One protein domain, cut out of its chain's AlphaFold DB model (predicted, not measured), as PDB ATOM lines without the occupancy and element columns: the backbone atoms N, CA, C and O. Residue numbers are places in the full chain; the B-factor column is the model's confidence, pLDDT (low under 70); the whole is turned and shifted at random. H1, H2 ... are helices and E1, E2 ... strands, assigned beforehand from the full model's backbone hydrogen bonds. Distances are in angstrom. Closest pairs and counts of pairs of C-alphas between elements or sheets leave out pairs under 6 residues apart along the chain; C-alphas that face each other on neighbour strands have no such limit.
ATOM      1  N   THR A   2      54.983  48.165  51.840       40.06
ATOM      2  CA  THR A   2      54.755  46.741  52.181       40.06
ATOM      3  C   THR A   2      53.394  46.431  52.826       40.06
ATOM      4  O   THR A   2      52.818  45.384  52.569       40.06
ATOM      5  N   TYR A   3      52.837  47.342  53.632       42.47
ATOM      6  CA  TYR A   3      51.571  47.099  54.340       42.47
ATOM      7  C   TYR A   3      50.334  47.228  53.434       42.47
ATOM      8  O   TYR A   3      49.503  46.327  53.405       42.47
ATOM      9  N   ALA A   4      50.257  48.287  52.620       41.72
ATOM     10  CA  ALA A   4      49.198  48.451  51.618       41.72
ATOM     11  C   ALA A   4      49.249  47.351  50.538       41.72
ATOM     12  O   ALA A   4      48.214  46.887  50.075       41.72
ATOM     13  N   PHE A   5      50.458  46.887  50.198       45.69
ATOM     14  CA  PHE A   5      50.694  45.725  49.336       45.69
ATOM     15  C   PHE A   5      50.088  44.441  49.924       45.69
ATOM     16  O   PHE A   5      49.295  43.775  49.262       45.69
ATOM     17  N   LEU A   6      50.397  44.126  51.187       49.25
ATOM     18  CA  LEU A   6      49.860  42.942  51.869       49.25
ATOM     19  C   LEU A   6      48.338  43.027  52.053       49.25
ATOM     20  O   LEU A   6      47.644  42.027  51.890       49.25
ATOM     21  N   GLN A   7      47.807  44.218  52.335       48.72
ATOM     22  CA  GLN A   7      46.366  44.444  52.458       48.72
ATOM     23  C   GLN A   7      45.631  44.346  51.117       48.72
ATOM     24  O   GLN A   7      44.551  43.765  51.067       48.72
ATOM     25  N   GLY A   8      46.213  44.853  50.027       49.44
ATOM     26  CA  GLY A   8      45.655  44.707  48.681       49.44
ATOM     27  C   GLY A   8      45.622  43.245  48.233       49.44
ATOM     28  O   GLY A   8      44.617  42.779  47.702       49.44
ATOM     29  N   LEU A   9      46.684  42.494  48.531       51.47
ATOM     30  CA  LEU A   9      46.776  41.065  48.237       51.47
ATOM     31  C   LEU A   9      45.784  40.237  49.074       51.47
ATOM     32  O   LEU A   9      45.069  39.398  48.531       51.47
ATOM     33  N   ALA A  10      45.665  40.518  50.374       48.31
ATOM     34  CA  ALA A  10      44.661  39.893  51.236       48.31
ATOM     35  C   ALA A  10      43.223  40.242  50.798       48.31
ATOM     36  O   ALA A  10      42.355  39.368  50.757       48.31
ATOM     37  N   GLY A  11      42.981  41.495  50.398       51.12
ATOM     38  CA  GLY A  11      41.700  41.958  49.863       51.12
ATOM     39  C   GLY A  11      41.324  41.293  48.537       51.12
ATOM     40  O   GLY A  11      40.161  40.948  48.346       51.12
ATOM     41  N   MET A  12      42.297  41.034  47.654       50.19
ATOM     42  CA  MET A  12      42.103  40.270  46.412       50.19
ATOM     43  C   MET A  12      41.546  38.890  46.660       50.19
ATOM     44  O   MET A  12      40.537  38.494  46.080       50.19
ATOM     45  N   MET A  13      42.204  38.166  47.550       47.66
ATOM     46  CA  MET A  13      41.878  36.775  47.794       47.66
ATOM     47  C   MET A  13      40.565  36.641  48.577       47.66
ATOM     48  O   MET A  13      39.783  35.735  48.295       47.66
ATOM     49  N   SER A  14      40.267  37.588  49.473       49.00
ATOM     50  CA  SER A  14      39.008  37.612  50.224       49.00
ATOM     51  C   SER A  14      37.797  38.012  49.365       49.00
ATOM     52  O   SER A  14      36.760  37.354  49.451       49.00
ATOM     53  N   ASN A  15      37.908  39.030  48.498       45.06
ATOM     54  CA  ASN A  15      36.771  39.517  47.700       45.06
ATOM     55  C   ASN A  15      36.460  38.655  46.470       45.06
ATOM     56  O   ASN A  15      35.287  38.432  46.180       45.06
ATOM     57  N   VAL A  16      37.474  38.178  45.738       42.94
ATOM     58  CA  VAL A  16      37.251  37.456  44.469       42.94
ATOM     59  C   VAL A  16      36.697  36.056  44.711       42.94
ATOM     60  O   VAL A  16      35.861  35.585  43.945       42.94
ATOM     61  N   TYR A  17      37.118  35.401  45.792       40.47
ATOM     62  CA  TYR A  17      36.778  33.999  46.018       40.47
ATOM     63  C   TYR A  17      35.885  33.762  47.239       40.47
ATOM     64  O   TYR A  17      35.440  32.639  47.443       40.47
ATOM     65  N   ARG A  18      35.607  34.789  48.062       44.38
ATOM     66  CA  ARG A  18      34.994  34.629  49.399       44.38
ATOM     67  C   ARG A  18      35.737  33.605  50.276       44.38
ATOM     68  O   ARG A  18      35.151  33.038  51.194       44.38
ATOM     69  N   ILE A  19      37.023  33.368  50.000       41.31
ATOM     70  CA  ILE A  19      37.840  32.375  50.700       41.31
ATOM     71  C   ILE A  19      38.561  33.069  51.868       41.31
ATOM     72  O   ILE A  19      39.192  34.110  51.661       41.31
ATOM     73  N   PRO A  20      38.495  32.524  53.097       41.66
ATOM     74  CA  PRO A  20      39.343  32.972  54.193       41.66
ATOM     75  C   PRO A  20      40.813  32.667  53.876       41.66
ATOM     76  O   PRO A  20      41.168  31.551  53.505       41.66
ATOM     77  N   VAL A  21      41.668  33.678  53.997       48.03
ATOM     78  CA  VAL A  21      43.087  33.596  53.633       48.03
ATOM     79  C   VAL A  21      43.924  33.304  54.874       48.03
ATOM     80  O   VAL A  21      43.898  34.098  55.812       48.03
ATOM     81  N   ASP A  22      44.741  32.250  54.819       48.59
ATOM     82  CA  ASP A  22      45.922  32.095  55.672       48.59
ATOM     83  C   ASP A  22      47.188  32.333  54.835       48.59
ATOM     84  O   ASP A  22      47.349  31.785  53.740       48.59
ATOM     85  N   SER A  23      48.093  33.171  55.341       45.84
ATOM     86  CA  SER A  23      49.376  33.472  54.700       45.84
ATOM     87  C   SER A  23      50.524  33.184  55.656       45.84
ATOM     88  O   SER A  23      50.527  33.696  56.777       45.84
ATOM     89  N   THR A  24      51.521  32.431  55.202       44.75
ATOM     90  CA  THR A  24      52.758  32.189  55.950       44.75
ATOM     91  C   THR A  24      53.963  32.660  55.144       44.75
ATOM     92  O   THR A  24      54.058  32.448  53.933       44.75
ATOM     93  N   LEU A  25      54.885  33.344  55.828       37.44
ATOM     94  CA  LEU A  25      56.213  33.620  55.283       37.44
ATOM     95  C   LEU A  25      56.952  32.288  55.161       37.44
ATOM     96  O   LEU A  25      56.884  31.460  56.073       37.44
ATOM     97  N   VAL A  26      57.604  32.063  54.024       47.25
ATOM     98  CA  VAL A  26      58.474  30.902  53.855       47.25
ATOM     99  C   VAL A  26      59.830  31.283  54.431       47.25
ATOM    100  O   VAL A  26      60.440  32.247  53.979       47.25
ATOM    101  N   ASP A  27      60.290  30.563  55.453       37.62
ATOM    102  CA  ASP A  27      61.645  30.761  55.967       37.62
ATOM    103  C   ASP A  27      62.659  30.503  54.829       37.62
ATOM    104  O   ASP A  27      62.547  29.503  54.118       37.62
ATOM    105  N   ASP A  28      63.625  31.414  54.668       43.25
ATOM    106  CA  ASP A  28      64.690  31.442  53.643       43.25
ATOM    107  C   ASP A  28      64.316  31.876  52.203       43.25
ATOM    108  O   ASP A  28      65.155  31.768  51.306       43.25
ATOM    109  N   ASP A  29      63.132  32.452  51.961       36.88
ATOM    110  CA  ASP A  29      62.802  33.110  50.683       36.88
ATOM    111  C   ASP A  29      61.964  34.385  50.921       36.88
ATOM    112  O   ASP A  29      61.088  34.403  51.784       36.88
ATOM    113  N   ASP A  30      62.171  35.448  50.135       38.69
ATOM    114  CA  ASP A  30      61.305  36.652  50.164       38.69
ATOM    115  C   ASP A  30      59.900  36.356  49.577       38.69
ATOM    116  O   ASP A  30      59.047  37.240  49.439       38.69
ATOM    117  N   ALA A  31      59.644  35.097  49.212       35.19
ATOM    118  CA  ALA A  31      58.383  34.602  48.698       35.19
ATOM    119  C   ALA A  31      57.346  34.384  49.816       35.19
ATOM    120  O   ALA A  31      57.550  33.647  50.783       35.19
ATOM    121  N   VAL A  32      56.159  34.963  49.635       41.72
ATOM    122  CA  VAL A  32      54.985  34.660  50.463       41.72
ATOM    123  C   VAL A  32      54.229  33.503  49.825       41.72
ATOM    124  O   VAL A  32      53.806  33.594  48.670       41.72
ATOM    125  N   LYS A  33      54.033  32.412  50.571       43.81
ATOM    126  CA  LYS A  33      53.231  31.283  50.104       43.81
ATOM    127  C   LYS A  33      51.817  31.408  50.647       43.81
ATOM    128  O   LYS A  33      51.595  31.482  51.853       43.81
ATOM    129  N   PHE A  34      50.858  31.382  49.736       44.66
ATOM    130  CA  PHE A  34      49.445  31.323  50.072       44.66
ATOM    131  C   PHE A  34      48.953  29.895  49.844       44.66
ATOM    132  O   PHE A  34      49.237  29.298  48.803       44.66
ATOM    133  N   SER A  35      48.255  29.322  50.823       40.56
ATOM    134  CA  SER A  35      47.574  28.035  50.667       40.56
ATOM    135  C   SER A  35      46.083  28.212  50.874       40.56
ATOM    136  O   SER A  35      45.667  28.792  51.872       40.56
ATOM    137  N   ASP A  75      26.736  30.931  14.585       88.00
ATOM    138  CA  ASP A  75      26.003  30.216  13.533       88.00
ATOM    139  C   ASP A  75      26.884  29.165  12.832       88.00
ATOM    140  O   ASP A  75      26.372  28.294  12.134       88.00
ATOM    141  N   GLN A  76      28.206  29.231  13.025       91.44
ATOM    142  CA  GLN A  76      29.191  28.374  12.355       91.44
ATOM    143  C   GLN A  76      29.872  27.398  13.313       91.44
ATOM    144  O   GLN A  76      30.279  26.315  12.903       91.44
ATOM    145  N   LEU A  77      30.000  27.760  14.588       91.75
ATOM    146  CA  LEU A  77      30.792  27.034  15.571       91.75
ATOM    147  C   LEU A  77      29.965  26.729  16.815       91.75
ATOM    148  O   LEU A  77      29.305  27.588  17.396       91.75
ATOM    149  N   ARG A  78      30.079  25.489  17.280       89.69
ATOM    150  CA  ARG A  78      29.651  25.054  18.603       89.69
ATOM    151  C   ARG A  78      30.891  24.831  19.449       89.69
ATOM    152  O   ARG A  78      31.690  23.945  19.161       89.69
ATOM    153  N   ILE A  79      31.036  25.635  20.493       87.94
ATOM    154  CA  ILE A  79      32.174  25.569  21.407       87.94
ATOM    155  C   ILE A  79      31.692  24.947  22.715       87.94
ATOM    156  O   ILE A  79      30.758  25.451  23.340       87.94
ATOM    157  N   LEU A  80      32.323  23.848  23.117       89.12
ATOM    158  CA  LEU A  80      32.238  23.308  24.465       89.12
ATOM    159  C   LEU A  80      33.507  23.723  25.200       89.12
ATOM    160  O   LEU A  80      34.600  23.322  24.810       89.12
ATOM    161  N   LEU A  81      33.341  24.511  26.255       89.38
ATOM    162  CA  LEU A  81      34.395  24.841  27.201       89.38
ATOM    163  C   LEU A  81      33.822  24.665  28.605       89.38
ATOM    164  O   LEU A  81      32.978  25.444  29.045       89.38
ATOM    165  N   GLU A  82      34.248  23.610  29.289       87.00
ATOM    166  CA  GLU A  82      33.991  23.421  30.716       87.00
ATOM    167  C   GLU A  82      35.315  23.554  31.450       87.00
ATOM    168  O   GLU A  82      36.213  22.745  31.232       87.00
ATOM    169  N   THR A  83      35.424  24.537  32.335       84.12
ATOM    170  CA  THR A  83      36.656  24.804  33.079       84.12
ATOM    171  C   THR A  83      36.370  24.738  34.570       84.12
ATOM    172  O   THR A  83      35.404  25.327  35.059       84.12
ATOM    173  N   LYS A  84      37.219  24.029  35.311       87.06
ATOM    174  CA  LYS A  84      37.147  23.923  36.767       87.06
ATOM    175  C   LYS A  84      38.524  24.197  37.376       87.06
ATOM    176  O   LYS A  84      39.415  23.364  37.226       87.06
ATOM    177  N   PRO A  85      38.711  25.318  38.089       86.38
ATOM    178  CA  PRO A  85      39.959  25.596  38.785       86.38
ATOM    179  C   PRO A  85      40.291  24.500  39.805       86.38
ATOM    180  O   PRO A  85      39.421  24.036  40.544       86.38
ATOM    181  N   VAL A  86      41.559  24.103  39.847       85.56
ATOM    182  CA  VAL A  86      42.101  23.100  40.775       85.56
ATOM    183  C   VAL A  86      43.094  23.749  41.729       85.56
ATOM    184  O   VAL A  86      43.065  23.486  42.931       85.56
ATOM    185  N   LYS A  87      44.000  24.580  41.198       85.50
ATOM    186  CA  LYS A  87      45.060  25.259  41.957       85.50
ATOM    187  C   LYS A  87      45.326  26.635  41.370       85.50
ATOM    188  O   LYS A  87      45.114  26.857  40.184       85.50
ATOM    189  N   SER A  88      45.863  27.530  42.185       86.62
ATOM    190  CA  SER A  88      46.346  28.825  41.727       86.62
ATOM    191  C   SER A  88      47.660  29.191  42.406       86.62
ATOM    192  O   SER A  88      47.936  28.787  43.539       86.62
ATOM    193  N   TYR A  89      48.474  29.950  41.687       85.38
ATOM    194  CA  TYR A  89      49.762  30.452  42.132       85.38
ATOM    195  C   TYR A  89      49.834  31.936  41.826       85.38
ATOM    196  O   TYR A  89      49.576  32.367  40.703       85.38
ATOM    197  N   PHE A  90      50.213  32.717  42.827       85.56
ATOM    198  CA  PHE A  90      50.553  34.109  42.607       85.56
ATOM    199  C   PHE A  90      51.858  34.177  41.806       85.56
ATOM    200  O   PHE A  90      52.861  33.611  42.238       85.56
ATOM    201  N   TYR A  91      51.838  34.819  40.637       82.81
ATOM    202  CA  TYR A  91      52.997  34.877  39.750       82.81
ATOM    203  C   TYR A  91      53.734  36.208  39.883       82.81
ATOM    204  O   TYR A  91      54.922  36.219  40.200       82.81
ATOM    205  N   ARG A  92      53.043  37.338  39.675       82.62
ATOM    206  CA  ARG A  92      53.651  38.681  39.710       82.62
ATOM    207  C   ARG A  92      52.682  39.728  40.259       82.62
ATOM    208  O   ARG A  92      51.488  39.652  39.992       82.62
ATOM    209  N   LEU A  93      53.204  40.721  40.991       82.81
ATOM    210  CA  LEU A  93      52.461  41.932  41.358       82.81
ATOM    211  C   LEU A  93      53.121  43.161  40.744       82.81
ATOM    212  O   LEU A  93      54.332  43.344  40.858       82.81
ATOM    213  N   TYR A  94      52.296  44.043  40.206       80.12
ATOM    214  CA  TYR A  94      52.675  45.357  39.732       80.12
ATOM    215  C   TYR A  94      51.880  46.410  40.491       80.12
ATOM    216  O   TYR A  94      50.675  46.278  40.697       80.12
ATOM    217  N   VAL A  95      52.561  47.473  40.902       82.38
ATOM    218  CA  VAL A  95      51.923  48.638  41.509       82.38
ATOM    219  C   VAL A  95      52.349  49.855  40.712       82.38
ATOM    220  O   VAL A  95      53.544  50.105  40.560       82.38
ATOM    221  N   VAL A  96      51.369  50.598  40.213       81.19
ATOM    222  CA  VAL A  96      51.575  51.876  39.538       81.19
ATOM    223  C   VAL A  96      51.134  52.972  40.506       81.19
ATOM    224  O   VAL A  96      49.938  53.251  40.614       81.19
ATOM    225  N   PRO A  97      52.063  53.531  41.300       80.81
ATOM    226  CA  PRO A  97      51.706  54.494  42.331       80.81
ATOM    227  C   PRO A  97      51.098  55.742  41.696       80.81
ATOM    228  O   PRO A  97      51.607  56.225  40.693       80.81
ATOM    229  N   PHE A  98      50.047  56.267  42.317       83.81
ATOM    230  CA  PHE A  98      49.427  57.559  41.985       83.81
ATOM    231  C   PHE A  98      48.846  57.691  40.573       83.81
ATOM    232  O   PHE A  98      48.474  58.790  40.197       83.81
ATOM    233  N   TYR A  99      48.726  56.598  39.820       82.81
ATOM    234  CA  TYR A  99      48.105  56.609  38.502       82.81
ATOM    235  C   TYR A  99      47.070  55.494  38.372       82.81
ATOM    236  O   TYR A  99      47.322  54.351  38.772       82.81
ATOM    237  N   THR A 100      45.931  55.813  37.756       85.62
ATOM    238  CA  THR A 100      44.994  54.827  37.205       85.62
ATOM    239  C   THR A 100      45.429  54.382  35.813       85.62
ATOM    240  O   THR A 100      46.264  55.029  35.182       85.62
ATOM    241  N   ARG A 101      44.836  53.303  35.287       79.56
ATOM    242  CA  ARG A 101      45.030  52.904  33.886       79.56
ATOM    243  C   ARG A 101      44.689  54.027  32.902       79.56
ATOM    244  O   ARG A 101      45.447  54.241  31.960       79.56
ATOM    245  N   ASP A 102      43.590  54.738  33.125       82.88
ATOM    246  CA  ASP A 102      43.153  55.831  32.249       82.88
ATOM    247  C   ASP A 102      44.173  56.983  32.253       82.88
ATOM    248  O   ASP A 102      44.481  57.576  31.209       82.88
ATOM    249  N   ASP A 103      44.797  57.240  33.407       82.25
ATOM    250  CA  ASP A 103      45.917  58.174  33.492       82.25
ATOM    251  C   ASP A 103      47.133  57.661  32.707       82.25
ATOM    252  O   ASP A 103      47.821  58.451  32.057       82.25
ATOM    253  N   LEU A 104      47.388  56.344  32.691       74.44
ATOM    254  CA  LEU A 104      48.485  55.764  31.905       74.44
ATOM    255  C   LEU A 104      48.257  55.909  30.402       74.44
ATOM    256  O   LEU A 104      49.202  56.171  29.654       74.44
ATOM    257  N   GLU A 105      47.015  55.745  29.950       76.25
ATOM    258  CA  GLU A 105      46.651  55.892  28.541       76.25
ATOM    259  C   GLU A 105      46.915  57.307  28.037       76.25
ATOM    260  O   GLU A 105      47.447  57.501  26.939       76.25
ATOM    261  N   THR A 106      46.613  58.291  28.877       79.38
ATOM    262  CA  THR A 106      46.805  59.709  28.574       79.38
ATOM    263  C   THR A 106      48.261  60.160  28.745       79.38
ATOM    264  O   THR A 106      48.745  60.960  27.942       79.38
ATOM    265  N   HIS A 107      49.008  59.591  29.700       72.12
ATOM    266  CA  HIS A 107      50.389  59.979  30.044       72.12
ATOM    267  C   HIS A 107      51.455  58.950  29.622       72.12
ATOM    268  O   HIS A 107      52.566  58.920  30.159       72.12
ATOM    269  N   SER A 108      51.151  58.114  28.624       66.25
ATOM    270  CA  SER A 108      51.940  56.928  28.244       66.25
ATOM    271  C   SER A 108      53.440  57.157  28.004       66.25
ATOM    272  O   SER A 108      54.235  56.229  28.147       66.25
ATOM    273  N   SER A 109      53.864  58.373  27.654       69.00
ATOM    274  CA  SER A 109      55.276  58.714  27.444       69.00
ATOM    275  C   SER A 109      56.088  58.777  28.743       69.00
ATOM    276  O   SER A 109      57.269  58.434  28.725       69.00
ATOM    277  N   VAL A 110      55.477  59.167  29.866       65.06
ATOM    278  CA  VAL A 110      56.111  59.211  31.195       65.06
ATOM    279  C   VAL A 110      56.270  57.793  31.744       65.06
ATOM    280  O   VAL A 110      57.318  57.435  32.272       65.06
ATOM    281  N   LEU A 111      55.280  56.934  31.513       63.16
ATOM    282  CA  LEU A 111      55.290  55.550  31.994       63.16
ATOM    283  C   LEU A 111      56.160  54.621  31.166       63.16
ATOM    284  O   LEU A 111      56.882  53.793  31.712       63.16
ATOM    285  N   LYS A 112      56.195  54.817  29.846       62.75
ATOM    286  CA  LYS A 112      57.197  54.151  29.010       62.75
ATOM    287  C   LYS A 112      58.616  54.496  29.457       62.75
ATOM    288  O   LYS A 112      59.493  53.655  29.315       62.75
ATOM    289  N   LYS A 113      58.857  55.688  30.015       62.78
ATOM    290  CA  LYS A 113      60.145  56.010  30.650       62.78
ATOM    291  C   LYS A 113      60.300  55.314  32.004       62.78
ATOM    292  O   LYS A 113      61.370  54.777  32.247       62.78
ATOM    293  N   LEU A 114      59.253  55.263  32.831       58.38
ATOM    294  CA  LEU A 114      59.251  54.566  34.129       58.38
ATOM    295  C   LEU A 114      59.641  53.084  34.019       58.38
ATOM    296  O   LEU A 114      60.444  52.606  34.814       58.38
ATOM    297  N   TYR A 115      59.092  52.369  33.034       55.09
ATOM    298  CA  TYR A 115      59.276  50.919  32.907       55.09
ATOM    299  C   TYR A 115      60.463  50.506  32.032       55.09
ATOM    300  O   TYR A 115      61.064  49.471  32.293       55.09
ATOM    301  N   ASN A 116      60.837  51.293  31.016       55.00
ATOM    302  CA  ASN A 116      61.904  50.886  30.089       55.00
ATOM    303  C   ASN A 116      63.316  51.272  30.548       55.00
ATOM    304  O   ASN A 116      64.293  50.781  29.986       55.00
ATOM    305  N   ASN A 117      63.452  52.164  31.530       48.97
ATOM    306  CA  ASN A 117      64.738  52.755  31.871       48.97
ATOM    307  C   ASN A 117      65.122  52.441  33.318       48.97
ATOM    308  O   ASN A 117      64.797  53.190  34.234       48.97
ATOM    309  N   GLY A 118      65.965  51.422  33.512       48.88
ATOM    310  CA  GLY A 118      66.836  51.303  34.693       48.88
ATOM    311  C   GLY A 118      67.909  52.407  34.749       48.88
ATOM    312  O   GLY A 118      69.067  52.137  35.057       48.88
ATOM    313  N   SER A 119      67.560  53.635  34.349       46.94
ATOM    314  CA  SER A 119      68.480  54.746  34.126       46.94
ATOM    315  C   SER A 119      68.623  55.631  35.376       46.94
ATOM    316  O   SER A 119      67.751  55.647  36.247       46.94
ATOM    317  N   PRO A 120      69.714  56.415  35.467       52.09
ATOM    318  CA  PRO A 120      69.984  57.359  36.558       52.09
ATOM    319  C   PRO A 120      68.964  58.513  36.721       52.09
ATOM    320  O   PRO A 120      69.151  59.370  37.583       52.09
ATOM    321  N   GLU A 121      67.868  58.539  35.959       60.88
ATOM    322  CA  GLU A 121      66.771  59.523  36.048       60.88
ATOM    323  C   GLU A 121      65.733  59.210  37.153       60.88
ATOM    324  O   GLU A 121      64.689  59.859  37.258       60.88
ATOM    325  N   PHE A 122      66.026  58.249  38.030       61.84
ATOM    326  CA  PHE A 122      65.154  57.827  39.132       61.84
ATOM    327  C   PHE A 122      64.761  58.969  40.098       61.84
ATOM    328  O   PHE A 122      63.675  58.962  40.670       61.84
ATOM    329  N   ASN A 123      65.600  60.000  40.257       65.50
ATOM    330  CA  ASN A 123      65.279  61.150  41.116       65.50
ATOM    331  C   ASN A 123      64.271  62.119  40.479       65.50
ATOM    332  O   ASN A 123      63.384  62.621  41.166       65.50
ATOM    333  N   THR A 124      64.389  62.382  39.175       68.88
ATOM    334  CA  THR A 124      63.411  63.197  38.431       68.88
ATOM    335  C   THR A 124      62.047  62.517  38.402       68.88
ATOM    336  O   THR A 124      61.027  63.160  38.601       68.88
ATOM    337  N   MET A 125      62.050  61.193  38.298       68.88
ATOM    338  CA  MET A 125      60.864  60.350  38.331       68.88
ATOM    339  C   MET A 125      60.049  60.486  39.629       68.88
ATOM    340  O   MET A 125      58.836  60.671  39.575       68.88
ATOM    341  N   PHE A 126      60.692  60.423  40.802       70.50
ATOM    342  CA  PHE A 126      59.978  60.614  42.072       70.50
ATOM    343  C   PHE A 126      59.407  62.012  42.222       70.50
ATOM    344  O   PHE A 126      58.362  62.168  42.845       70.50
ATOM    345  N   LYS A 127      60.096  63.018  41.681       77.62
ATOM    346  CA  LYS A 127      59.611  64.389  41.716       77.62
ATOM    347  C   LYS A 127      58.318  64.519  40.911       77.62
ATOM    348  O   LYS A 127      57.339  64.993  41.471       77.62
ATOM    349  N   ASP A 128      58.295  64.029  39.673       75.94
ATOM    350  CA  ASP A 128      57.101  64.069  38.817       75.94
ATOM    351  C   ASP A 128      55.941  63.275  39.444       75.94
ATOM    352  O   ASP A 128      54.800  63.729  39.483       75.94
ATOM    353  N   LEU A 129      56.244  62.099  40.006       75.06
ATOM    354  CA  LEU A 129      55.279  61.255  40.708       75.06
ATOM    355  C   LEU A 129      54.697  61.950  41.954       75.06
ATOM    356  O   LEU A 129      53.506  61.847  42.235       75.06
ATOM    357  N   HIS A 130      55.540  62.657  42.705       79.62
ATOM    358  CA  HIS A 130      55.135  63.419  43.878       79.62
ATOM    359  C   HIS A 130      54.308  64.643  43.476       79.62
ATOM    360  O   HIS A 130      53.251  64.857  44.049       79.62
ATOM    361  N   GLU A 131      54.729  65.420  42.478       84.31
ATOM    362  CA  GLU A 131      53.948  66.555  41.964       84.31
ATOM    363  C   GLU A 131      52.550  66.106  41.521       84.31
ATOM    364  O   GLU A 131      51.562  66.668  41.992       84.31
ATOM    365  N   HIS A 132      52.452  65.010  40.760       81.12
ATOM    366  CA  HIS A 132      51.168  64.430  40.368       81.12
ATOM    367  C   HIS A 132      50.306  64.025  41.574       81.12
ATOM    368  O   HIS A 132      49.112  64.321  41.617       81.12
ATOM    369  N   ALA A 133      50.907  63.399  42.591       83.62
ATOM    370  CA  ALA A 133      50.196  63.025  43.809       83.62
ATOM    371  C   ALA A 133      49.633  64.245  44.556       83.62
ATOM    372  O   ALA A 133      48.493  64.205  45.012       83.62
ATOM    373  N   TYR A 134      50.397  65.337  44.675       85.50
ATOM    374  CA  TYR A 134      49.920  66.558  45.336       85.50
ATOM    375  C   TYR A 134      48.824  67.251  44.537       85.50
ATOM    376  O   TYR A 134      47.846  67.695  45.129       85.50
ATOM    377  N   GLU A 135      48.951  67.309  43.211       87.50
ATOM    378  CA  GLU A 135      47.898  67.842  42.343       87.50
ATOM    379  C   GLU A 135      46.601  67.036  42.475       87.50
ATOM    380  O   GLU A 135      45.520  67.614  42.588       87.50
ATOM    381  N   ALA A 136      46.696  65.704  42.511       86.31
ATOM    382  CA  ALA A 136      45.546  64.833  42.714       86.31
ATOM    383  C   ALA A 136      44.922  65.013  44.109       86.31
ATOM    384  O   ALA A 136      43.701  65.126  44.219       86.31
ATOM    385  N   LEU A 137      45.733  65.125  45.167       87.50
ATOM    386  CA  LEU A 137      45.245  65.393  46.525       87.50
ATOM    387  C   LEU A 137      44.553  66.750  46.638       87.50
ATOM    388  O   LEU A 137      43.460  66.814  47.191       87.50
ATOM    389  N   ASP A 138      45.154  67.811  46.101       88.88
ATOM    390  CA  ASP A 138      44.583  69.163  46.129       88.88
ATOM    391  C   ASP A 138      43.256  69.221  45.359       88.88
ATOM    392  O   ASP A 138      42.286  69.844  45.793       88.88
ATOM    393  N   ARG A 139      43.177  68.503  44.232       91.25
ATOM    394  CA  ARG A 139      42.005  68.517  43.355       91.25
ATOM    395  C   ARG A 139      40.873  67.595  43.803       91.25
ATOM    396  O   ARG A 139      39.707  67.956  43.646       91.25
ATOM    397  N   PHE A 140      41.192  66.396  44.284       91.94
ATOM    398  CA  PHE A 140      40.215  65.327  44.530       91.94
ATOM    399  C   PHE A 140      40.121  64.906  46.001       91.94
ATOM    400  O   PHE A 140      39.172  64.219  46.374       91.94
ATOM    401  N   GLY A 141      41.081  65.295  46.845       90.75
ATOM    402  CA  GLY A 141      41.198  64.834  48.231       90.75
ATOM    403  C   GLY A 141      41.765  63.416  48.372       90.75
ATOM    404  O   GLY A 141      41.869  62.902  49.484       90.75
ATOM    405  N   TYR A 142      42.133  62.766  47.265       91.31
ATOM    406  CA  TYR A 142      42.702  61.421  47.245       91.31
ATOM    407  C   TYR A 142      43.654  61.230  46.060       91.31
ATOM    408  O   TYR A 142      43.603  61.969  45.080       91.31
ATOM    409  N   VAL A 143      44.487  60.194  46.142       89.31
ATOM    410  CA  VAL A 143      45.276  59.671  45.018       89.31
ATOM    411  C   VAL A 143      44.857  58.246  44.706       89.31
ATOM    412  O   VAL A 143      44.584  57.456  45.612       89.31
ATOM    413  N   GLU A 144      44.826  57.899  43.429       90.62
ATOM    414  CA  GLU A 144      44.525  56.543  42.979       90.62
ATOM    415  C   GLU A 144      45.800  55.777  42.659       90.62
ATOM    416  O   GLU A 144      46.821  56.340  42.310       90.62
ATOM    417  N   THR A 145      45.795  54.470  42.845       86.25
ATOM    418  CA  THR A 145      46.939  53.606  42.556       86.25
ATOM    419  C   THR A 145      46.422  52.352  41.899       86.25
ATOM    420  O   THR A 145      45.588  51.654  42.474       86.25
ATOM    421  N   THR A 146      46.920  52.056  40.707       87.00
ATOM    422  CA  THR A 146      46.628  50.788  40.048       87.00
ATOM    423  C   THR A 146      47.487  49.690  40.656       87.00
ATOM    424  O   THR A 146      48.712  49.801  40.735       87.00
ATOM    425  N   VAL A 147      46.844  48.603  41.063       86.25
ATOM    426  CA  VAL A 147      47.492  47.357  41.461       86.25
ATOM    427  C   VAL A 147      47.089  46.297  40.449       86.25
ATOM    428  O   VAL A 147      45.901  46.047  40.273       86.25
ATOM    429  N   ALA A 148      48.061  45.667  39.801       86.69
ATOM    430  CA  ALA A 148      47.832  44.546  38.903       86.69
ATOM    431  C   ALA A 148      48.513  43.284  39.437       86.69
ATOM    432  O   ALA A 148      49.611  43.339  39.989       86.69
ATOM    433  N   ALA A 149      47.851  42.146  39.284       88.31
ATOM    434  CA  ALA A 149      48.296  40.846  39.754       88.31
ATOM    435  C   ALA A 149      48.195  39.833  38.621       88.31
ATOM    436  O   ALA A 149      47.128  39.653  38.048       88.31
ATOM    437  N   GLU A 150      49.277  39.129  38.334       89.12
ATOM    438  CA  GLU A 150      49.245  37.967  37.458       89.12
ATOM    439  C   GLU A 150      49.188  36.704  38.311       89.12
ATOM    440  O   GLU A 150      50.005  36.498  39.217       89.12
ATOM    441  N   VAL A 151      48.211  35.854  38.021       88.88
ATOM    442  CA  VAL A 151      47.950  34.605  38.730       88.88
ATOM    443  C   VAL A 151      47.964  33.474  37.715       88.88
ATOM    444  O   VAL A 151      47.269  33.528  36.703       88.88
ATOM    445  N   TYR A 152      48.737  32.433  37.995       89.88
ATOM    446  CA  TYR A 152      48.719  31.202  37.220       89.88
ATOM    447  C   TYR A 152      47.689  30.244  37.819       89.88
ATOM    448  O   TYR A 152      47.811  29.859  38.983       89.88
ATOM    449  N   ILE A 153      46.664  29.878  37.057       88.88
ATOM    450  CA  ILE A 153      45.542  29.049  37.502       88.88
ATOM    451  C   ILE A 153      45.577  27.732  36.735       88.88
ATOM    452  O   ILE A 153      45.477  27.714  35.515       88.88
ATOM    453  N   ILE A 154      45.700  26.626  37.459       88.31
ATOM    454  CA  ILE A 154      45.589  25.278  36.906       88.31
ATOM    455  C   ILE A 154      44.126  24.854  36.971       88.31
ATOM    456  O   ILE A 154      43.524  24.869  38.049       88.31
ATOM    457  N   CYS A 155      43.583  24.431  35.837       91.81
ATOM    458  CA  CYS A 155      42.198  24.033  35.647       91.81
ATOM    459  C   CYS A 155      42.091  22.608  35.091       91.81
ATOM    460  O   CYS A 155      42.916  22.175  34.294       91.81
ATOM    461  N   GLU A 156      41.028  21.902  35.469       92.88
ATOM    462  CA  GLU A 156      40.482  20.786  34.699       92.88
ATOM    463  C   GLU A 156      39.602  21.372  33.589       92.88
ATOM    464  O   GLU A 156      38.571  21.986  33.873       92.88
ATOM    465  N   GLU A 157      40.004  21.195  32.335       92.88
ATOM    466  CA  GLU A 157      39.325  21.734  31.162       92.88
ATOM    467  C   GLU A 157      38.811  20.619  30.247       92.88
ATOM    468  O   GLU A 157      39.533  19.675  29.921       92.88
ATOM    469  N   LYS A 158      37.563  20.736  29.790       92.88
ATOM    470  CA  LYS A 158      37.061  20.023  28.612       92.88
ATOM    471  C   LYS A 158      36.838  21.035  27.507       92.88
ATOM    472  O   LYS A 158      35.988  21.913  27.648       92.88
ATOM    473  N   PHE A 159      37.554  20.862  26.407       93.38
ATOM    474  CA  PHE A 159      37.497  21.782  25.283       93.38
ATOM    475  C   PHE A 159      37.253  21.052  23.967       93.38
ATOM    476  O   PHE A 159      37.904  20.049  23.659       93.38
ATOM    477  N   GLN A 160      36.302  21.563  23.191       94.00
ATOM    478  CA  GLN A 160      36.014  21.083  21.848       94.00
ATOM    479  C   GLN A 160      35.368  22.191  21.014       94.00
ATOM    480  O   GLN A 160      34.437  22.861  21.464       94.00
ATOM    481  N   VAL A 161      35.824  22.342  19.773       93.12
ATOM    482  CA  VAL A 161      35.205  23.203  18.762       93.12
ATOM    483  C   VAL A 161      34.652  22.312  17.665       93.12
ATOM    484  O   VAL A 161      35.381  21.516  17.072       93.12
ATOM    485  N   VAL A 162      33.362  22.448  17.395       93.62
ATOM    486  CA  VAL A 162      32.631  21.646  16.416       93.62
ATOM    487  C   VAL A 162      32.009  22.578  15.388       93.62
ATOM    488  O   VAL A 162      31.400  23.582  15.748       93.62
ATOM    489  N   ASP A 163      32.144  22.239  14.113       94.38
ATOM    490  CA  ASP A 163      31.419  22.905  13.038       94.38
ATOM    491  C   ASP A 163      29.908  22.678  13.218       94.38
ATOM    492  O   ASP A 163      29.441  21.544  13.358       94.38
ATOM    493  N   ALA A 164      29.138  23.761  13.275       92.50
ATOM    494  CA  ALA A 164      27.726  23.709  13.631       92.50
ATOM    495  C   ALA A 164      26.861  23.028  12.557       92.50
ATOM    496  O   ALA A 164      25.859  22.402  12.907       92.50
ATOM    497  N   GLU A 165      27.243  23.129  11.280       95.19
ATOM    498  CA  GLU A 165      26.488  22.579  10.149       95.19
ATOM    499  C   GLU A 165      26.757  21.082   9.969       95.19
ATOM    500  O   GLU A 165      25.835  20.274   9.848       95.19
ATOM    501  N   THR A 166      28.032  20.702   9.967       96.69
ATOM    502  CA  THR A 166      28.481  19.345   9.640       96.69
ATOM    503  C   THR A 166      28.626  18.449  10.866       96.69
ATOM    504  O   THR A 166      28.628  17.225  10.736       96.69
ATOM    505  N   GLY A 167      28.764  19.035  12.058       95.19
ATOM    506  CA  GLY A 167      29.070  18.307  13.288       95.19
ATOM    507  C   GLY A 167      30.506  17.778  13.354       95.19
ATOM    508  O   GLY A 167      30.823  17.002  14.256       95.19
ATOM    509  N   VAL A 168      31.374  18.163  12.413       97.12
ATOM    510  CA  VAL A 168      32.785  17.762  12.407       97.12
ATOM    511  C   VAL A 168      33.531  18.502  13.513       97.12
ATOM    512  O   VAL A 168      33.409  19.716  13.661       97.12
ATOM    513  N   VAL A 169      34.331  17.770  14.290       96.69
ATOM    514  CA  VAL A 169      35.222  18.363  15.292       96.69
ATOM    515  C   VAL A 169      36.358  19.084  14.569       96.69
ATOM    516  O   VAL A 169      37.160  18.459  13.880       96.69
ATOM    517  N   LEU A 170      36.416  20.405  14.719       95.50
ATOM    518  CA  LEU A 170      37.462  21.255  14.150       95.50
ATOM    519  C   LEU A 170      38.681  21.339  15.077       95.50
ATOM    520  O   LEU A 170      39.811  21.443  14.604       95.50
ATOM    521  N   GLN A 171      38.455  21.286  16.393       94.50
ATOM    522  CA  GLN A 171      39.508  21.318  17.406       94.50
ATOM    523  C   GLN A 171      39.092  20.530  18.654       94.50
ATOM    524  O   GLN A 171      37.933  20.564  19.063       94.50
ATOM    525  N   GLY A 172      40.055  19.854  19.284       93.88
ATOM    526  CA  GLY A 172      39.819  18.963  20.422       93.88
ATOM    527  C   GLY A 172      39.710  17.490  20.003       93.88
ATOM    528  O   GLY A 172      39.870  17.165  18.824       93.88
ATOM    529  N   PRO A 173      39.504  16.571  20.960       94.00
ATOM    530  CA  PRO A 173      39.383  15.146  20.668       94.00
ATOM    531  C   PRO A 173      38.069  14.828  19.940       94.00
ATOM    532  O   PRO A 173      37.052  15.489  20.153       94.00
ATOM    533  N   GLU A 174      38.066  13.775  19.119       94.31
ATOM    534  CA  GLU A 174      36.821  13.204  18.596       94.31
ATOM    535  C   GLU A 174      35.990  12.588  19.738       94.31
ATOM    536  O   GLU A 174      36.524  11.915  20.622       94.31
ATOM    537  N   GLY A 175      34.669  12.791  19.716       92.94
ATOM    538  CA  GLY A 175      33.755  12.266  20.736       92.94
ATOM    539  C   GLY A 175      33.590  13.184  21.951       92.94
ATOM    540  O   GLY A 175      33.562  14.403  21.810       92.94
ATOM    541  N   VAL A 176      33.405  12.599  23.142       88.94
ATOM    542  CA  VAL A 176      33.219  13.362  24.390       88.94
ATOM    543  C   VAL A 176      34.590  13.782  24.925       88.94
ATOM    544  O   VAL A 176      35.392  12.896  25.240       88.94
ATOM    545  N   PRO A 177      34.881  15.088  25.063       91.12
ATOM    546  CA  PRO A 177      36.165  15.523  25.587       91.12
ATOM    547  C   PRO A 177      36.347  15.065  27.033       91.12
ATOM    548  O   PRO A 177      35.472  15.231  27.886       91.12
ATOM    549  N   MET A 178      37.504  14.465  27.302       94.88
ATOM    550  CA  MET A 178      37.943  14.161  28.659       94.88
ATOM    551  C   MET A 178      38.544  15.415  29.291       94.88
ATOM    552  O   MET A 178      39.138  16.228  28.587       94.88
ATOM    553  N   ALA A 179      38.399  15.555  30.609       94.50
ATOM    554  CA  ALA A 179      39.018  16.658  31.333       94.50
ATOM    555  C   ALA A 179      40.550  16.547  31.259       94.50
ATOM    556  O   ALA A 179      41.107  15.471  31.497       94.50
ATOM    557  N   GLN A 180      41.212  17.649  30.923       95.75
ATOM    558  CA  GLN A 180      42.663  17.784  30.861       95.75
ATOM    559  C   GLN A 180      43.126  18.862  31.834       95.75
ATOM    560  O   GLN A 180      42.413  19.831  32.067       95.75
ATOM    561  N   GLU A 181      44.316  18.694  32.403       95.88
ATOM    562  CA  GLU A 181      44.921  19.740  33.224       95.88
ATOM    563  C   GLU A 181      45.544  20.800  32.305       95.88
ATOM    564  O   GLU A 181      46.465  20.504  31.541       95.88
ATOM    565  N   VAL A 182      45.021  22.022  32.364       95.56
ATOM    566  CA  VAL A 182      45.463  23.173  31.570       95.56
ATOM    567  C   VAL A 182      45.793  24.313  32.525       95.56
ATOM    568  O   VAL A 182      45.080  24.552  33.496       95.56
ATOM    569  N   GLY A 183      46.912  24.993  32.291       93.56
ATOM    570  CA  GLY A 183      47.314  26.146  33.088       93.56
ATOM    571  C   GLY A 183      47.090  27.443  32.330       93.56
ATOM    572  O   GLY A 183      47.588  27.575  31.216       93.56
ATOM    573  N   HIS A 184      46.413  28.393  32.968       93.00
ATOM    574  CA  HIS A 184      46.114  29.713  32.427       93.00
ATOM    575  C   HIS A 184      46.849  30.800  33.204       93.00
ATOM    576  O   HIS A 184      46.965  30.727  34.428       93.00
ATOM    577  N   VAL A 185      47.305  31.841  32.520       91.50
ATOM    578  CA  VAL A 185      47.798  33.067  33.155       91.50
ATOM    579  C   VAL A 185      46.689  34.104  33.103       91.50
ATOM    580  O   VAL A 185      46.282  34.533  32.029       91.50
ATOM    581  N   VAL A 186      46.208  34.530  34.268       89.81
ATOM    582  CA  VAL A 186      45.161  35.547  34.382       89.81
ATOM    583  C   VAL A 186      45.743  36.801  35.013       89.81
ATOM    584  O   VAL A 186      46.324  36.750  36.098       89.81
ATOM    585  N   THR A 187      45.563  37.932  34.339       90.56
ATOM    586  CA  THR A 187      45.931  39.244  34.869       90.56
ATOM    587  C   THR A 187      44.701  39.902  35.465       90.56
ATOM    588  O   THR A 187      43.708  40.128  34.775       90.56
ATOM    589  N   PHE A 188      44.778  40.243  36.742       89.50
ATOM    590  CA  PHE A 188      43.786  41.009  37.475       89.50
ATOM    591  C   PHE A 188      44.291  42.433  37.713       89.50
ATOM    592  O   PHE A 188      45.490  42.654  37.858       89.50
ATOM    593  N   GLU A 189      43.385  43.396  37.806       88.50
ATOM    594  CA  GLU A 189      43.674  44.783  38.167       88.50
ATOM    595  C   GLU A 189      42.660  45.297  39.192       88.50
ATOM    596  O   GLU A 189      41.485  44.937  39.136       88.50
ATOM    597  N   MET A 190      43.095  46.154  40.112       90.94
ATOM    598  CA  MET A 190      42.214  47.010  40.898       90.94
ATOM    599  C   MET A 190      42.785  48.417  41.033       90.94
ATOM    600  O   MET A 190      44.000  48.625  41.058       90.94
ATOM    601  N   THR A 191      41.894  49.380  41.227       90.81
ATOM    602  CA  THR A 191      42.256  50.735  41.646       90.81
ATOM    603  C   THR A 191      42.117  50.860  43.156       90.81
ATOM    604  O   THR A 191      41.103  50.477  43.735       90.81
ATOM    605  N   VAL A 192      43.131  51.422  43.802       90.00
ATOM    606  CA  VAL A 192      43.161  51.690  45.238       90.00
ATOM    607  C   VAL A 192      43.167  53.195  45.459       90.00
ATOM    608  O   VAL A 192      44.042  53.887  44.944       90.00
ATOM    609  N   LYS A 193      42.221  53.705  46.247       92.00
ATOM    610  CA  LYS A 193      42.152  55.121  46.627       92.00
ATOM    611  C   LYS A 193      42.848  55.336  47.958       92.00
ATOM    612  O   LYS A 193      42.580  54.632  48.924       92.00
ATOM    613  N   ASN A 194      43.722  56.327  48.020       85.88
ATOM    614  CA  ASN A 194      44.449  56.709  49.220       85.88
ATOM    615  C   ASN A 194      44.111  58.160  49.562       85.88
ATOM    616  O   ASN A 194      44.348  59.062  48.762       85.88
ATOM    617  N   THR A 195      43.564  58.378  50.752       88.88
ATOM    618  CA  THR A 195      43.240  59.700  51.307       88.88
ATOM    619  C   THR A 195      44.221  60.019  52.432       88.88
ATOM    620  O   THR A 195      44.609  59.122  53.188       88.88
ATOM    621  N   ILE A 196      44.644  61.279  52.537       81.75
ATOM    622  CA  ILE A 196      45.411  61.753  53.695       81.75
ATOM    623  C   ILE A 196      44.403  62.133  54.776       81.75
ATOM    624  O   ILE A 196      43.493  62.915  54.515       81.75
ATOM    625  N   ASP A 197      44.540  61.562  55.970       73.81
ATOM    626  CA  ASP A 197      43.712  61.964  57.105       73.81
ATOM    627  C   ASP A 197      44.264  63.258  57.719       73.81
ATOM    628  O   ASP A 197      45.389  63.294  58.228       73.81
ATOM    629  N   ASP A 198      43.448  64.313  57.706       65.31
ATOM    630  CA  ASP A 198      43.765  65.627  58.278       65.31
ATOM    631  C   ASP A 198      44.135  65.563  59.773       65.31
ATOM    632  O   ASP A 198      44.787  66.468  60.298       65.31
ATOM    633  N   HIS A 199      43.740  64.499  60.483       58.22
ATOM    634  CA  HIS A 199      43.988  64.361  61.918       58.22
ATOM    635  C   HIS A 199      45.390  63.846  62.247       58.22
ATOM    636  O   HIS A 199      45.876  64.102  63.350       58.22
ATOM    637  N   PHE A 200      46.059  63.148  61.324       47.66
ATOM    638  CA  PHE A 200      47.431  62.692  61.522       47.66
ATOM    639  C   PHE A 200      48.200  62.593  60.191       47.66
ATOM    640  O   PHE A 200      47.887  61.725  59.377       47.66
ATOM    641  N   PRO A 201      49.323  63.321  60.021       53.44
ATOM    642  CA  PRO A 201      50.085  63.392  58.764       53.44
ATOM    643  C   PRO A 201      50.800  62.087  58.348       53.44
ATOM    644  O   PRO A 201      51.617  62.091  57.431       53.44
ATOM    645  N   TYR A 202      50.521  60.968  59.021       55.00
ATOM    646  CA  TYR A 202      51.151  59.666  58.787       55.00
ATOM    647  C   TYR A 202      50.156  58.531  58.519       55.00
ATOM    648  O   TYR A 202      50.591  57.410  58.258       55.00
ATOM    649  N   TRP A 203      48.846  58.786  58.586       54.78
ATOM    650  CA  TRP A 203      47.833  57.756  58.362       54.78
ATOM    651  C   TRP A 203      47.168  57.994  57.013       54.78
ATOM    652  O   TRP A 203      46.540  59.022  56.773       54.78
ATOM    653  N   ILE A 204      47.352  57.026  56.124       74.69
ATOM    654  CA  ILE A 204      46.691  56.986  54.828       74.69
ATOM    655  C   ILE A 204      45.466  56.104  55.010       74.69
ATOM    656  O   ILE A 204      45.598  54.926  55.354       74.69
ATOM    657  N   ARG A 205      44.275  56.662  54.796       83.25
ATOM    658  CA  ARG A 205      43.072  55.842  54.686       83.25
ATOM    659  C   ARG A 205      43.007  55.300  53.265       83.25
ATOM    660  O   ARG A 205      42.926  56.060  52.298       83.25
ATOM    661  N   THR A 206      43.045  53.978  53.169       84.56
ATOM    662  CA  THR A 206      43.043  53.245  51.907       84.56
ATOM    663  C   THR A 206      41.676  52.615  51.669       84.56
ATOM    664  O   THR A 206      41.177  51.861  52.504       84.56
ATOM    665  N   GLU A 207      41.078  52.903  50.520       88.69
ATOM    666  CA  GLU A 207      39.838  52.296  50.050       88.69
ATOM    667  C   GLU A 207      40.152  51.415  48.836       88.69
ATOM    668  O   GLU A 207      40.655  51.890  47.815       88.69
ATOM    669  N   LEU A 208      39.903  50.112  48.970       87.31
ATOM    670  CA  LEU A 208      40.138  49.142  47.902       87.31
ATOM    671  C   LEU A 208      38.988  49.190  46.890       87.31
ATOM    672  O   LEU A 208      37.819  49.175  47.276       87.31
ATOM    673  N   GLY A 209      39.325  49.217  45.604       87.81
ATOM    674  CA  GLY A 209      38.374  48.990  44.523       87.81
ATOM    675  C   GLY A 209      38.037  47.510  44.339       87.81
ATOM    676  O   GLY A 209      38.438  46.642  45.118       87.81
ATOM    677  N   ASN A 210      37.298  47.223  43.271       87.81
ATOM    678  CA  ASN A 210      37.000  45.854  42.864       87.81
ATOM    679  C   ASN A 210      38.088  45.330  41.928       87.81
ATOM    680  O   ASN A 210      38.620  46.079  41.110       87.81
ATOM    681  N   TRP A 211      38.369  44.034  42.026       86.44
ATOM    682  CA  TRP A 211      39.239  43.357  41.076       86.44
ATOM    683  C   TRP A 211      38.522  43.106  39.759       86.44
ATOM    684  O   TRP A 211      37.362  42.691  39.735       86.44
ATOM    685  N   GLN A 212      39.248  43.321  38.671       88.62
ATOM    686  CA  GLN A 212      38.789  43.095  37.313       88.62
ATOM    687  C   GLN A 212      39.806  42.240  36.566       88.62
ATOM    688  O   GLN A 212      41.010  42.447  36.686       88.62
ATOM    689  N   ILE A 213      39.325  41.284  35.784       88.56
ATOM    690  CA  ILE A 213      40.124  40.509  34.846       88.56
ATOM    691  C   ILE A 213      40.480  41.431  33.687       88.56
ATOM    692  O   ILE A 213      39.617  41.877  32.925       88.56
ATOM    693  N   LEU A 214      41.768  41.712  33.579       87.56
ATOM    694  CA  LEU A 214      42.347  42.463  32.486       87.56
ATOM    695  C   LEU A 214      42.586  41.567  31.274       87.56
ATOM    696  O   LEU A 214      42.239  41.947  30.159       87.56
ATOM    697  N   ASP A 215      43.191  40.405  31.501       88.50
ATOM    698  CA  ASP A 215      43.657  39.531  30.431       88.50
ATOM    699  C   ASP A 215      43.702  38.072  30.890       88.50
ATOM    700  O   ASP A 215      43.852  37.790  32.081       88.50
ATOM    701  N   ILE A 216      43.577  37.158  29.934       89.38
ATOM    702  CA  ILE A 216      43.685  35.709  30.121       89.38
ATOM    703  C   ILE A 216      44.559  35.200  28.978       89.38
ATOM    704  O   ILE A 216      44.259  35.499  27.829       89.38
ATOM    705  N   ASP A 217      45.627  34.466  29.281       89.44
ATOM    706  CA  ASP A 217      46.524  33.824  28.307       89.44
ATOM    707  C   ASP A 217      47.029  34.746  27.183       89.44
ATOM    708  O   ASP A 217      47.167  34.333  26.033       89.44
TER     709      ASP A 217
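Overview. This is residues 2 to 35 and 75 to 217 of the 228 residues of the protein "Hypothetical protein" of Amphora coffeiformis (UniProt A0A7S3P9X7). A long, twisted antiparallel sheet, with E3, E4 and E6 as its long strands, runs the length of the domain, narrowing at one end to E3, E4 and the short E5; towards the other end it curls round H1 on one face, with H4 on the opposite face. H2 is also on this sheet, H3 lies between H2 and H4 in the chain, and a small hairpin of E1 and E2 lies to one side, beyond H1. The printed part has 177 residues, with four named helices and eight named strands in the order H1 E1 E2 E3 H2 H3 H4 E4 E5 E6 E7 E8; the class is mixed, helices and strands. It is loose and elongated, with a radius of gyration of the C-alphas of 21.6 A and spans of 67 by 39 by 32 A.

Arrangement. In the branched sheet, E4, residues 142 to 163, and E6, residues 180 to 196, are antiparallel neighbours, with N 149 and O 188 within hydrogen-bond range at 2.8 A. E3, residues 77 to 96, lies on one side of E4, antiparallel, with N 84 and O 156 at 2.8 A. E5, residues 169 to 171, lies with E6 on the other side and forms a hairpin with E4, with N 161 and O 171 at 2.8 A. E3 bends by 90 degrees at residue 87, and E4 by 81 degrees at residue 156. E7, residues 204 to 208, and E8, residues 212 to 216, lie on the side of E6 away from E4; N 193 and O 207 are 2.9 A apart, N 187 and O 215 2.8 A. The sheet curls round H1, residues 2 to 17; the closest C-alphas of H1 and E7 are those of Gly 8 and Leu 208, 7.1 A. H4, residues 122 to 140, is on the opposite face, with the C-alphas of Ala 136 and Val 143 its closest to E4, 5.7 A. H2, residues 101 to 106, stands up from the sheet at 52 degrees. H3, residues 108 to 116, is close to H4 but not clearly touching, the C-alphas of Leu 114 and Met 125 being closest at 7.3 A. E1, residues 22 to 25, and E2, residues 32 to 35, form a hairpin, with N 33 and O 24 at 3.4 A. Every O i to N i+4 pair is within hydrogen-bond range in H2, H3 and H4, and 11 of 12 in H1.

Along the chain. E4 measures 52.7 A, E6 49.6 A, E3 40.3 A, H4 26.6 A and H1 22.9 A from first to last C-alpha. H1 begins at C-alpha 2 (54.755, 46.741, 52.181), and E8 ends at C-alpha 216 (43.685, 35.709, 30.121).

Size, cuts and confidence. The two C-alphas farthest apart, those of Thr 166 and His 199, are 70.7 A apart. Residues 36 to 74 are not printed, and C-alphas 35 and 75 are 43.0 A apart across this cut. Of the links that are printed whole, none is long. Residues 115 to 120 stand free. The mean pLDDT of the printed part is 75.5, with residues 2 to 35, 108 to 125 and 198 to 203 under 70.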